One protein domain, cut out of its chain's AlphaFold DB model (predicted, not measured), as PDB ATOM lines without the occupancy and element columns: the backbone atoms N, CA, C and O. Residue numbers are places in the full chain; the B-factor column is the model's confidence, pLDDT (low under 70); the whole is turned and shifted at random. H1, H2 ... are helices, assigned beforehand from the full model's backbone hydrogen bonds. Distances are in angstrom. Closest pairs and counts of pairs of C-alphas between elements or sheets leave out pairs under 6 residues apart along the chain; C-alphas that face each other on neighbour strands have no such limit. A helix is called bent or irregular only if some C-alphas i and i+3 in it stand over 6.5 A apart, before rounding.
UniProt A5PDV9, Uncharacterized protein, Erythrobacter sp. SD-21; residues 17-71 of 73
ATOM      1  N   PRO A  17      44.035 -43.958  36.657       93.75
ATOM      2  CA  PRO A  17      43.352 -45.212  36.335       93.75
ATOM      3  C   PRO A  17      42.168 -45.504  37.266       93.75
ATOM      4  O   PRO A  17      41.102 -45.899  36.803       93.75
ATOM      5  N   LEU A  18      42.311 -45.209  38.563       92.50
ATOM      6  CA  LEU A  18      41.231 -45.354  39.538       92.50
ATOM      7  C   LEU A  18      40.038 -44.445  39.217       92.50
ATOM      8  O   LEU A  18      38.910 -44.921  39.192       92.50
ATOM      9  N   ALA A  19      40.275 -43.164  38.929       92.50
ATOM     10  CA  ALA A  19      39.216 -42.217  38.580       92.50
ATOM     11  C   ALA A  19      38.454 -42.634  37.308       92.50
ATOM     12  O   ALA A  19      37.223 -42.594  37.285       92.50
ATOM     13  N   ARG A  20      39.165 -43.107  36.275       93.81
ATOM     14  CA  ARG A  20      38.532 -43.657  35.064       93.81
ATOM     15  C   ARG A  20      37.678 -44.880  35.379       93.81
ATOM     16  O   ARG A  20      36.530 -44.952  34.949       93.81
ATOM     17  N   ASN A  21      38.202 -45.802  36.184       93.31
ATOM     18  CA  ASN A  21      37.463 -46.985  36.617       93.31
ATOM     19  C   ASN A  21      36.211 -46.617  37.427       93.31
ATOM     20  O   ASN A  21      35.166 -47.230  37.238       93.31
ATOM     21  N   GLU A  22      36.276 -45.597  38.289       92.75
ATOM     22  CA  GLU A  22      35.112 -45.089  39.026       92.75
ATOM     23  C   GLU A  22      34.018 -44.579  38.079       92.75
ATOM     24  O   GLU A  22      32.854 -44.946  38.232       92.75
ATOM     25  N   TRP A  23      34.387 -43.804  37.060       93.56
ATOM     26  CA  TRP A  23      33.463 -43.325  36.032       93.56
ATOM     27  C   TRP A  23      32.847 -44.450  35.190       93.56
ATOM     28  O   TRP A  23      31.645 -44.428  34.910       93.56
ATOM     29  N   ILE A  24      33.647 -45.449  34.811       92.19
ATOM     30  CA  ILE A  24      33.182 -46.622  34.060       92.19
ATOM     31  C   ILE A  24      32.202 -47.432  34.912       92.19
ATOM     32  O   ILE A  24      31.068 -47.641  34.485       92.19
ATOM     33  N   CYS A  25      32.584 -47.817  36.135       92.50
ATOM     34  CA  CYS A  25      31.729 -48.554  37.069       92.50
ATOM     35  C   CYS A  25      30.416 -47.812  37.358       92.50
ATOM     36  O   CYS A  25      29.334 -48.405  37.342       92.50
ATOM     37  N   TRP A  26      30.485 -46.497  37.565       92.62
ATOM     38  CA  TRP A  26      29.292 -45.679  37.732       92.62
ATOM     39  C   TRP A  26      28.409 -45.683  36.481       92.62
ATOM     40  O   TRP A  26      27.191 -45.775  36.595       92.62
ATOM     41  N   THR A  27      28.982 -45.659  35.281       92.19
ATOM     42  CA  THR A  27      28.197 -45.700  34.039       92.19
ATOM     43  C   THR A  27      27.510 -47.058  33.856       92.19
ATOM     44  O   THR A  27      26.311 -47.095  33.586       92.19
ATOM     45  N   ILE A  28      28.229 -48.169  34.055       90.06
ATOM     46  CA  ILE A  28      27.715 -49.529  33.797       90.06
ATOM     47  C   ILE A  28      26.765 -50.053  34.881       90.06
ATOM     48  O   ILE A  28      25.898 -50.862  34.562       90.06
ATOM     49  N   SER A  29      26.867 -49.549  36.120       90.06
ATOM     50  CA  SER A  29      25.956 -49.911  37.225       90.06
ATOM     51  C   SER A  29      24.491 -49.532  36.978       90.06
ATOM     52  O   SER A  29      23.599 -49.948  37.711       90.06
ATOM     53  N   ALA A  30      24.206 -48.712  35.963       90.62
ATOM     54  CA  ALA A  30      22.839 -48.490  35.517       90.62
ATOM     55  C   ALA A  30      22.348 -49.702  34.707       90.62
ATOM     56  O   ALA A  30      22.912 -50.004  33.659       90.62
ATOM     57  N   LYS A  31      21.270 -50.359  35.154       87.75
ATOM     58  CA  LYS A  31      20.657 -51.501  34.444       87.75
ATOM     59  C   LYS A  31      19.987 -51.108  33.128       87.75
ATOM     60  O   LYS A  31      20.057 -51.839  32.150       87.75
ATOM     61  N   GLN A  32      19.322 -49.953  33.116       92.88
ATOM     62  CA  GLN A  32      18.598 -49.458  31.950       92.88
ATOM     63  C   GLN A  32      19.538 -48.721  30.997       92.88
ATOM     64  O   GLN A  32      20.281 -47.829  31.419       92.88
ATOM     65  N   ASP A  33      19.445 -49.030  29.705       91.81
ATOM     66  CA  ASP A  33      20.265 -48.392  28.673       91.81
ATOM     67  C   ASP A  33      20.038 -46.871  28.596       91.81
ATOM     68  O   ASP A  33      20.987 -46.088  28.594       91.81
ATOM     69  N   ALA A  34      18.781 -46.427  28.706       93.50
ATOM     70  CA  ALA A  34      18.445 -45.006  28.765       93.50
ATOM     71  C   ALA A  34      19.182 -44.276  29.906       93.50
ATOM     72  O   ALA A  34      19.661 -43.151  29.743       93.50
ATOM     73  N   THR A  35      19.326 -44.923  31.066       92.38
ATOM     74  CA  THR A  35      20.091 -44.373  32.190       92.38
ATOM     75  C   THR A  35      21.593 -44.397  31.914       92.38
ATOM     76  O   THR A  35      22.268 -43.428  32.261       92.38
ATOM     77  N   ARG A  36      22.131 -45.436  31.259       92.81
ATOM     78  CA  ARG A  36      23.543 -45.477  30.828       92.81
ATOM     79  C   ARG A  36      23.870 -44.326  29.882       92.81
ATOM     80  O   ARG A  36      24.891 -43.665  30.062       92.81
ATOM     81  N   THR A  37      22.981 -44.033  28.938       92.69
ATOM     82  CA  THR A  37      23.119 -42.912  28.001       92.69
ATOM     83  C   THR A  37      23.107 -41.569  28.729       92.69
ATOM     84  O   THR A  37      24.017 -40.761  28.538       92.69
ATOM     85  N   LYS A  38      22.171 -41.359  29.669       93.38
ATOM     86  CA  LYS A  38      22.157 -40.156  30.526       93.38
ATOM     87  C   LYS A  38      23.434 -40.018  31.363       93.38
ATOM     88  O   LYS A  38      23.994 -38.929  31.461       93.38
ATOM     89  N   ARG A  39      23.921 -41.115  31.953       93.56
ATOM     90  CA  ARG A  39      25.169 -41.123  32.734       93.56
ATOM     91  C   ARG A  39      26.383 -40.812  31.864       93.56
ATOM     92  O   ARG A  39      27.239 -40.054  32.298       93.56
ATOM     93  N   ARG A  40      26.431 -41.310  30.628       92.56
ATOM     94  CA  ARG A  40      27.496 -40.978  29.671       92.56
ATOM     95  C   ARG A  40      27.525 -39.487  29.339       92.56
ATOM     96  O   ARG A  40      28.593 -38.893  29.406       92.56
ATOM     97  N   ALA A  41      26.369 -38.886  29.054       92.69
ATOM     98  CA  ALA A  41      26.279 -37.446  28.803       92.69
ATOM     99  C   ALA A  41      26.747 -36.629  30.019       92.69
ATOM    100  O   ALA A  41      27.543 -35.703  29.887       92.69
ATOM    101  N   ARG A  42      26.331 -37.030  31.226       93.88
ATOM    102  CA  ARG A  42      26.780 -36.391  32.467       93.88
ATOM    103  C   ARG A  42      28.281 -36.559  32.706       93.88
ATOM    104  O   ARG A  42      28.922 -35.618  33.146       93.88
ATOM    105  N   LEU A  43      28.844 -37.729  32.410       93.12
ATOM    106  CA  LEU A  43      30.287 -37.961  32.482       93.12
ATOM    107  C   LEU A  43      31.038 -37.006  31.558       93.12
ATOM    108  O   LEU A  43      32.036 -36.439  31.982       93.12
ATOM    109  N   HIS A  44      30.561 -36.802  30.325       92.44
ATOM    110  CA  HIS A  44      31.179 -35.853  29.393       92.44
ATOM    111  C   HIS A  44      31.209 -34.448  29.987       92.44
ATOM    112  O   HIS A  44      32.284 -33.869  30.112       92.44
ATOM    113  N   GLN A  45      30.054 -33.943  30.429       93.25
ATOM    114  CA  GLN A  45      29.949 -32.616  31.040       93.25
ATOM    115  C   GLN A  45      30.849 -32.487  32.274       93.25
ATOM    116  O   GLN A  45      31.700 -31.606  32.330       93.25
ATOM    117  N   GLU A  46      30.735 -33.415  33.222       94.25
ATOM    118  CA  GLU A  46      31.448 -33.330  34.494       94.25
ATOM    119  C   GLU A  46      32.968 -33.477  34.335       94.25
ATOM    120  O   GLU A  46      33.727 -32.796  35.025       94.25
ATOM    121  N   VAL A  47      33.441 -34.323  33.416       93.38
ATOM    122  CA  VAL A  47      34.877 -34.443  33.122       93.38
ATOM    123  C   VAL A  47      35.396 -33.179  32.437       93.38
ATOM    124  O   VAL A  47      36.477 -32.708  32.797       93.38
ATOM    125  N   LEU A  48      34.634 -32.584  31.511       91.56
ATOM    126  CA  LEU A  48      34.985 -31.301  30.890       91.56
ATOM    127  C   LEU A  48      35.077 -30.174  31.933       91.56
ATOM    128  O   LEU A  48      36.057 -29.422  31.929       91.56
ATOM    129  N   GLU A  49      34.148 -30.139  32.893       92.94
ATOM    130  CA  GLU A  49      34.158 -29.246  34.064       92.94
ATOM    131  C   GLU A  49      35.312 -29.533  35.051       92.94
ATOM    132  O   GLU A  49      35.527 -28.787  36.003       92.94
ATOM    133  N   GLY A  50      36.088 -30.601  34.839       91.81
ATOM    134  CA  GLY A  50      37.250 -30.949  35.657       91.81
ATOM    135  C   GLY A  50      36.932 -31.822  36.872       91.81
ATOM    136  O   GLY A  50      37.811 -32.053  37.713       91.81
ATOM    137  N   LYS A  51      35.711 -32.362  36.981       93.19
ATOM    138  CA  LYS A  51      35.386 -33.336  38.025       93.19
ATOM    139  C   LYS A  51      36.118 -34.642  37.758       93.19
ATOM    140  O   LYS A  51      36.002 -35.279  36.713       93.19
ATOM    141  N   LYS A  52      36.852 -35.087  38.774       91.12
ATOM    142  CA  LYS A  52      37.673 -36.297  38.690       91.12
ATOM    143  C   LYS A  52      36.910 -37.573  39.045       91.12
ATOM    144  O   LYS A  52      37.438 -38.654  38.817       91.12
ATOM    145  N   ARG A  53      35.718 -37.472  39.641       90.62
ATOM    146  CA  ARG A  53      34.933 -38.620  40.123       90.62
ATOM    147  C   ARG A  53      33.431 -38.367  39.970       90.62
ATOM    148  O   ARG A  53      33.017 -37.219  40.140       90.62
ATOM    149  N   PRO A  54      32.625 -39.418  39.740       90.94
ATOM    150  CA  PRO A  54      31.171 -39.309  39.747       90.94
ATOM    151  C   PRO A  54      30.658 -38.975  41.153       90.94
ATOM    152  O   PRO A  54      31.113 -39.560  42.139       90.94
ATOM    153  N   CYS A  55      29.680 -38.073  41.260       83.69
ATOM    154  CA  CYS A  55      28.996 -37.800  42.528       83.69
ATOM    155  C   CYS A  55      27.683 -38.591  42.661       83.69
ATOM    156  O   CYS A  55      27.092 -39.027  41.665       83.69
ATOM    157  N   CYS A  56      27.221 -38.746  43.907       76.75
ATOM    158  CA  CYS A  56      26.009 -39.490  44.274       76.75
ATOM    159  C   CYS A  56      26.078 -40.988  43.923       76.75
ATOM    160  O   CYS A  56      25.138 -41.557  43.369       76.75
ATOM    161  N   TRP A  57      27.206 -41.632  44.239       81.50
ATOM    162  CA  TRP A  57      27.397 -43.069  44.051       81.50
ATOM    163  C   TRP A  57      28.086 -43.699  45.272       81.50
ATOM    164  O   TRP A  57      29.136 -43.205  45.686       81.50
ATOM    165  N   PRO A  58      27.526 -44.777  45.861       79.25
ATOM    166  CA  PRO A  58      27.996 -45.357  47.127       79.25
ATOM    167  C   PRO A  58      29.373 -46.041  47.065       79.25
ATOM    168  O   PRO A  58      29.912 -46.430  48.107       79.25
ATOM    169  N   GLY A  59      29.968 -46.176  45.878       81.25
ATOM    170  CA  GLY A  59      31.392 -46.460  45.728       81.25
ATOM    171  C   GLY A  59      31.732 -47.496  44.666       81.25
ATOM    172  O   GLY A  59      30.871 -48.200  44.151       81.25
ATOM    173  N   CYS A  60      33.033 -47.590  44.388       86.00
ATOM    174  CA  CYS A  60      33.618 -48.447  43.363       86.00
ATOM    175  C   CYS A  60      34.303 -49.675  43.964       86.00
ATOM    176  O   CYS A  60      35.076 -49.494  44.909       86.00
ATOM    177  N   PRO A  61      34.148 -50.881  43.381       87.31
ATOM    178  CA  PRO A  61      34.939 -52.049  43.769       87.31
ATOM    179  C   PRO A  61      36.451 -51.799  43.664       87.31
ATOM    180  O   PRO A  61      37.207 -52.309  44.481       87.31
ATOM    181  N   HIS A  62      36.889 -50.945  42.732       87.31
ATOM    182  CA  HIS A  62      38.297 -50.555  42.586       87.31
ATOM    183  C   HIS A  62      38.825 -49.678  43.734       87.31
ATOM    184  O   HIS A  62      40.032 -49.537  43.886       87.31
ATOM    185  N   ARG A  63      37.935 -49.063  44.526       86.31
ATOM    186  CA  ARG A  63      38.297 -48.314  45.741       86.31
ATOM    187  C   ARG A  63      38.102 -49.156  46.997       86.31
ATOM    188  O   ARG A  63      38.875 -49.034  47.939       86.31
ATOM    189  N   ARG A  64      37.038 -49.958  47.027       88.44
ATOM    190  CA  ARG A  64      36.683 -50.828  48.146       88.44
ATOM    191  C   ARG A  64      35.925 -52.035  47.619       88.44
ATOM    192  O   ARG A  64      34.828 -51.874  47.091       88.44
ATOM    193  N   GLU A  65      36.456 -53.229  47.851       87.81
ATOM    194  CA  GLU A  65      35.863 -54.487  47.384       87.81
ATOM    195  C   GLU A  65      34.389 -54.647  47.790       87.81
ATOM    196  O   GLU A  65      33.553 -55.019  46.969       87.81
ATOM    197  N   SER A  66      34.021 -54.232  49.008       88.25
ATOM    198  CA  SER A  66      32.638 -54.301  49.505       88.25
ATOM    199  C   SER A  66      31.621 -53.465  48.704       88.25
ATOM    200  O   SER A  66      30.413 -53.585  48.924       88.25
ATOM    201  N   ALA A  67      32.076 -52.593  47.795       88.00
ATOM    202  CA  ALA A  67      31.222 -51.829  46.889       88.00
ATOM    203  C   ALA A  67      30.854 -52.597  45.605       88.00
ATOM    204  O   ALA A  67      30.051 -52.097  44.820       88.00
ATOM    205  N   ARG A  68      31.387 -53.809  45.391       86.94
ATOM    206  CA  ARG A  68      31.095 -54.651  44.218       86.94
ATOM    207  C   ARG A  68      29.598 -54.905  44.009       86.94
ATOM    208  O   ARG A  68      29.117 -54.839  42.882       86.94
ATOM    209  N   LYS A  69      28.841 -55.006  45.106       85.56
ATOM    210  CA  LYS A  69      27.370 -55.101  45.109       85.56
ATOM    211  C   LYS A  69      26.634 -53.960  44.391       85.56
ATOM    212  O   LYS A  69      25.450 -54.091  44.127       85.56
ATOM    213  N   TRP A  70      27.291 -52.830  44.123       82.38
ATOM    214  CA  TRP A  70      26.695 -51.684  43.425       82.38
ATOM    215  C   TRP A  70      26.993 -51.656  41.925       82.38
ATOM    216  O   TRP A  70      26.514 -50.753  41.244       82.38
ATOM    217  N   VAL A  71      27.813 -52.581  41.422       80.69
ATOM    218  CA  VAL A  71      28.202 -52.668  40.006       80.69
ATOM    219  C   VAL A  71      27.633 -53.925  39.355       80.69
ATOM    220  O   VAL A  71      27.140 -53.829  38.238       80.69
TER     221      VAL A  71
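This is residues 17 to 71 of the 73 residues of an uncharacterized protein of Erythrobacter sp. SD-21 (UniProt A5PDV9). Two helices, H1 and H2, fold back on each other as a helical hairpin, and a long link without a named element crosses over H1 to a short helix, H3, on the far side of H1 from H2. H1 is the middle one of the three helices, with H2 to one side of it and H3, set off from both helices, to the other. The printed part has 55 residues, with three named helices in the order H1, H2, H3 and no named strand, and the class is all helix. The whole is compact, with a radius of gyration of the C-alphas of 10.7 A, and it has a rounded outline that spans 29 by 25 by 17 A.

H1 is residues 17 to 28, Pro 17 to Ile 28, and measures 16.4 A from first to last C-alpha. It begins with C-alpha 17 at (43.352, -45.212, 36.335) and ends with C-alpha 28 at (27.715, -49.529, 33.797). After a tight link of 4 residues comes H2, residues 33 to 48, Asp 33 to Leu 48, the longest helix by residues with 16, at 22.7 A from first to last C-alpha. C-alpha 33 stands at (20.265, -48.392, 28.673) and C-alpha 48 at (34.985, -31.301, 30.890). Residues 49 to 64 hold no named element; along this stretch, C-alpha 53 is at (34.933, -38.620, 40.123) and C-alpha 60 is at (33.618, -48.447, 43.363). H3 follows as residues 65 to 70, Glu 65 to Trp 70, a helix of 6 residues that ends with C-alpha 70 at (26.695, -51.684, 43.425). Val 71 is the last printed residue.

H1 and H2 touch, with 6 pairs of C-alphas within 8 A. The closest C-alphas of the two are those of Thr 27 and Arg 39, 5.6 A apart. Their lines stand at a shallow tilt of 31 degrees and they run opposite ways, a helical hairpin. H1 touches H2 with residues 23 to 28 alone, and H2 touches H1 with residues 36 to 43 alone. The centres of the two helices are 11.9 A apart. H3 touches no helix: it is apart from H1, and it is apart from H2, with no C-alpha of H3 within 8 A of either. H3 is irregular, but only just: C-alphas 66 and 69 are 6.9 A apart, and its line is a rough one. In H1 and H2 every O i to N i+4 pair is within hydrogen-bond range. In H3, 0 of 2 such pairs are within range, while 2 of 3 O i to N i+3 pairs are.

The printed part runs from residue 17 to residue 71 of a full chain of 73 residues, and it has no cut. The two C-alphas farthest apart are those of Leu 48 and Ser 66, 29.7 A apart. The first and last printed C-alphas, those of Pro 17 and Val 71, are 17.3 A apart. The link from H1 to H2 is tight, and the link from H2 to H3 is long, with 16 residues between the helices. The C-alphas of this long link, residues 49 to 64, lie 5 to 16 A from the mean of all C-alphas. The mean pLDDT of the printed part is 90.0, and no printed residue is under 70. The mean pLDDT is 93 for H1, 93 for H2 and 86 for H3.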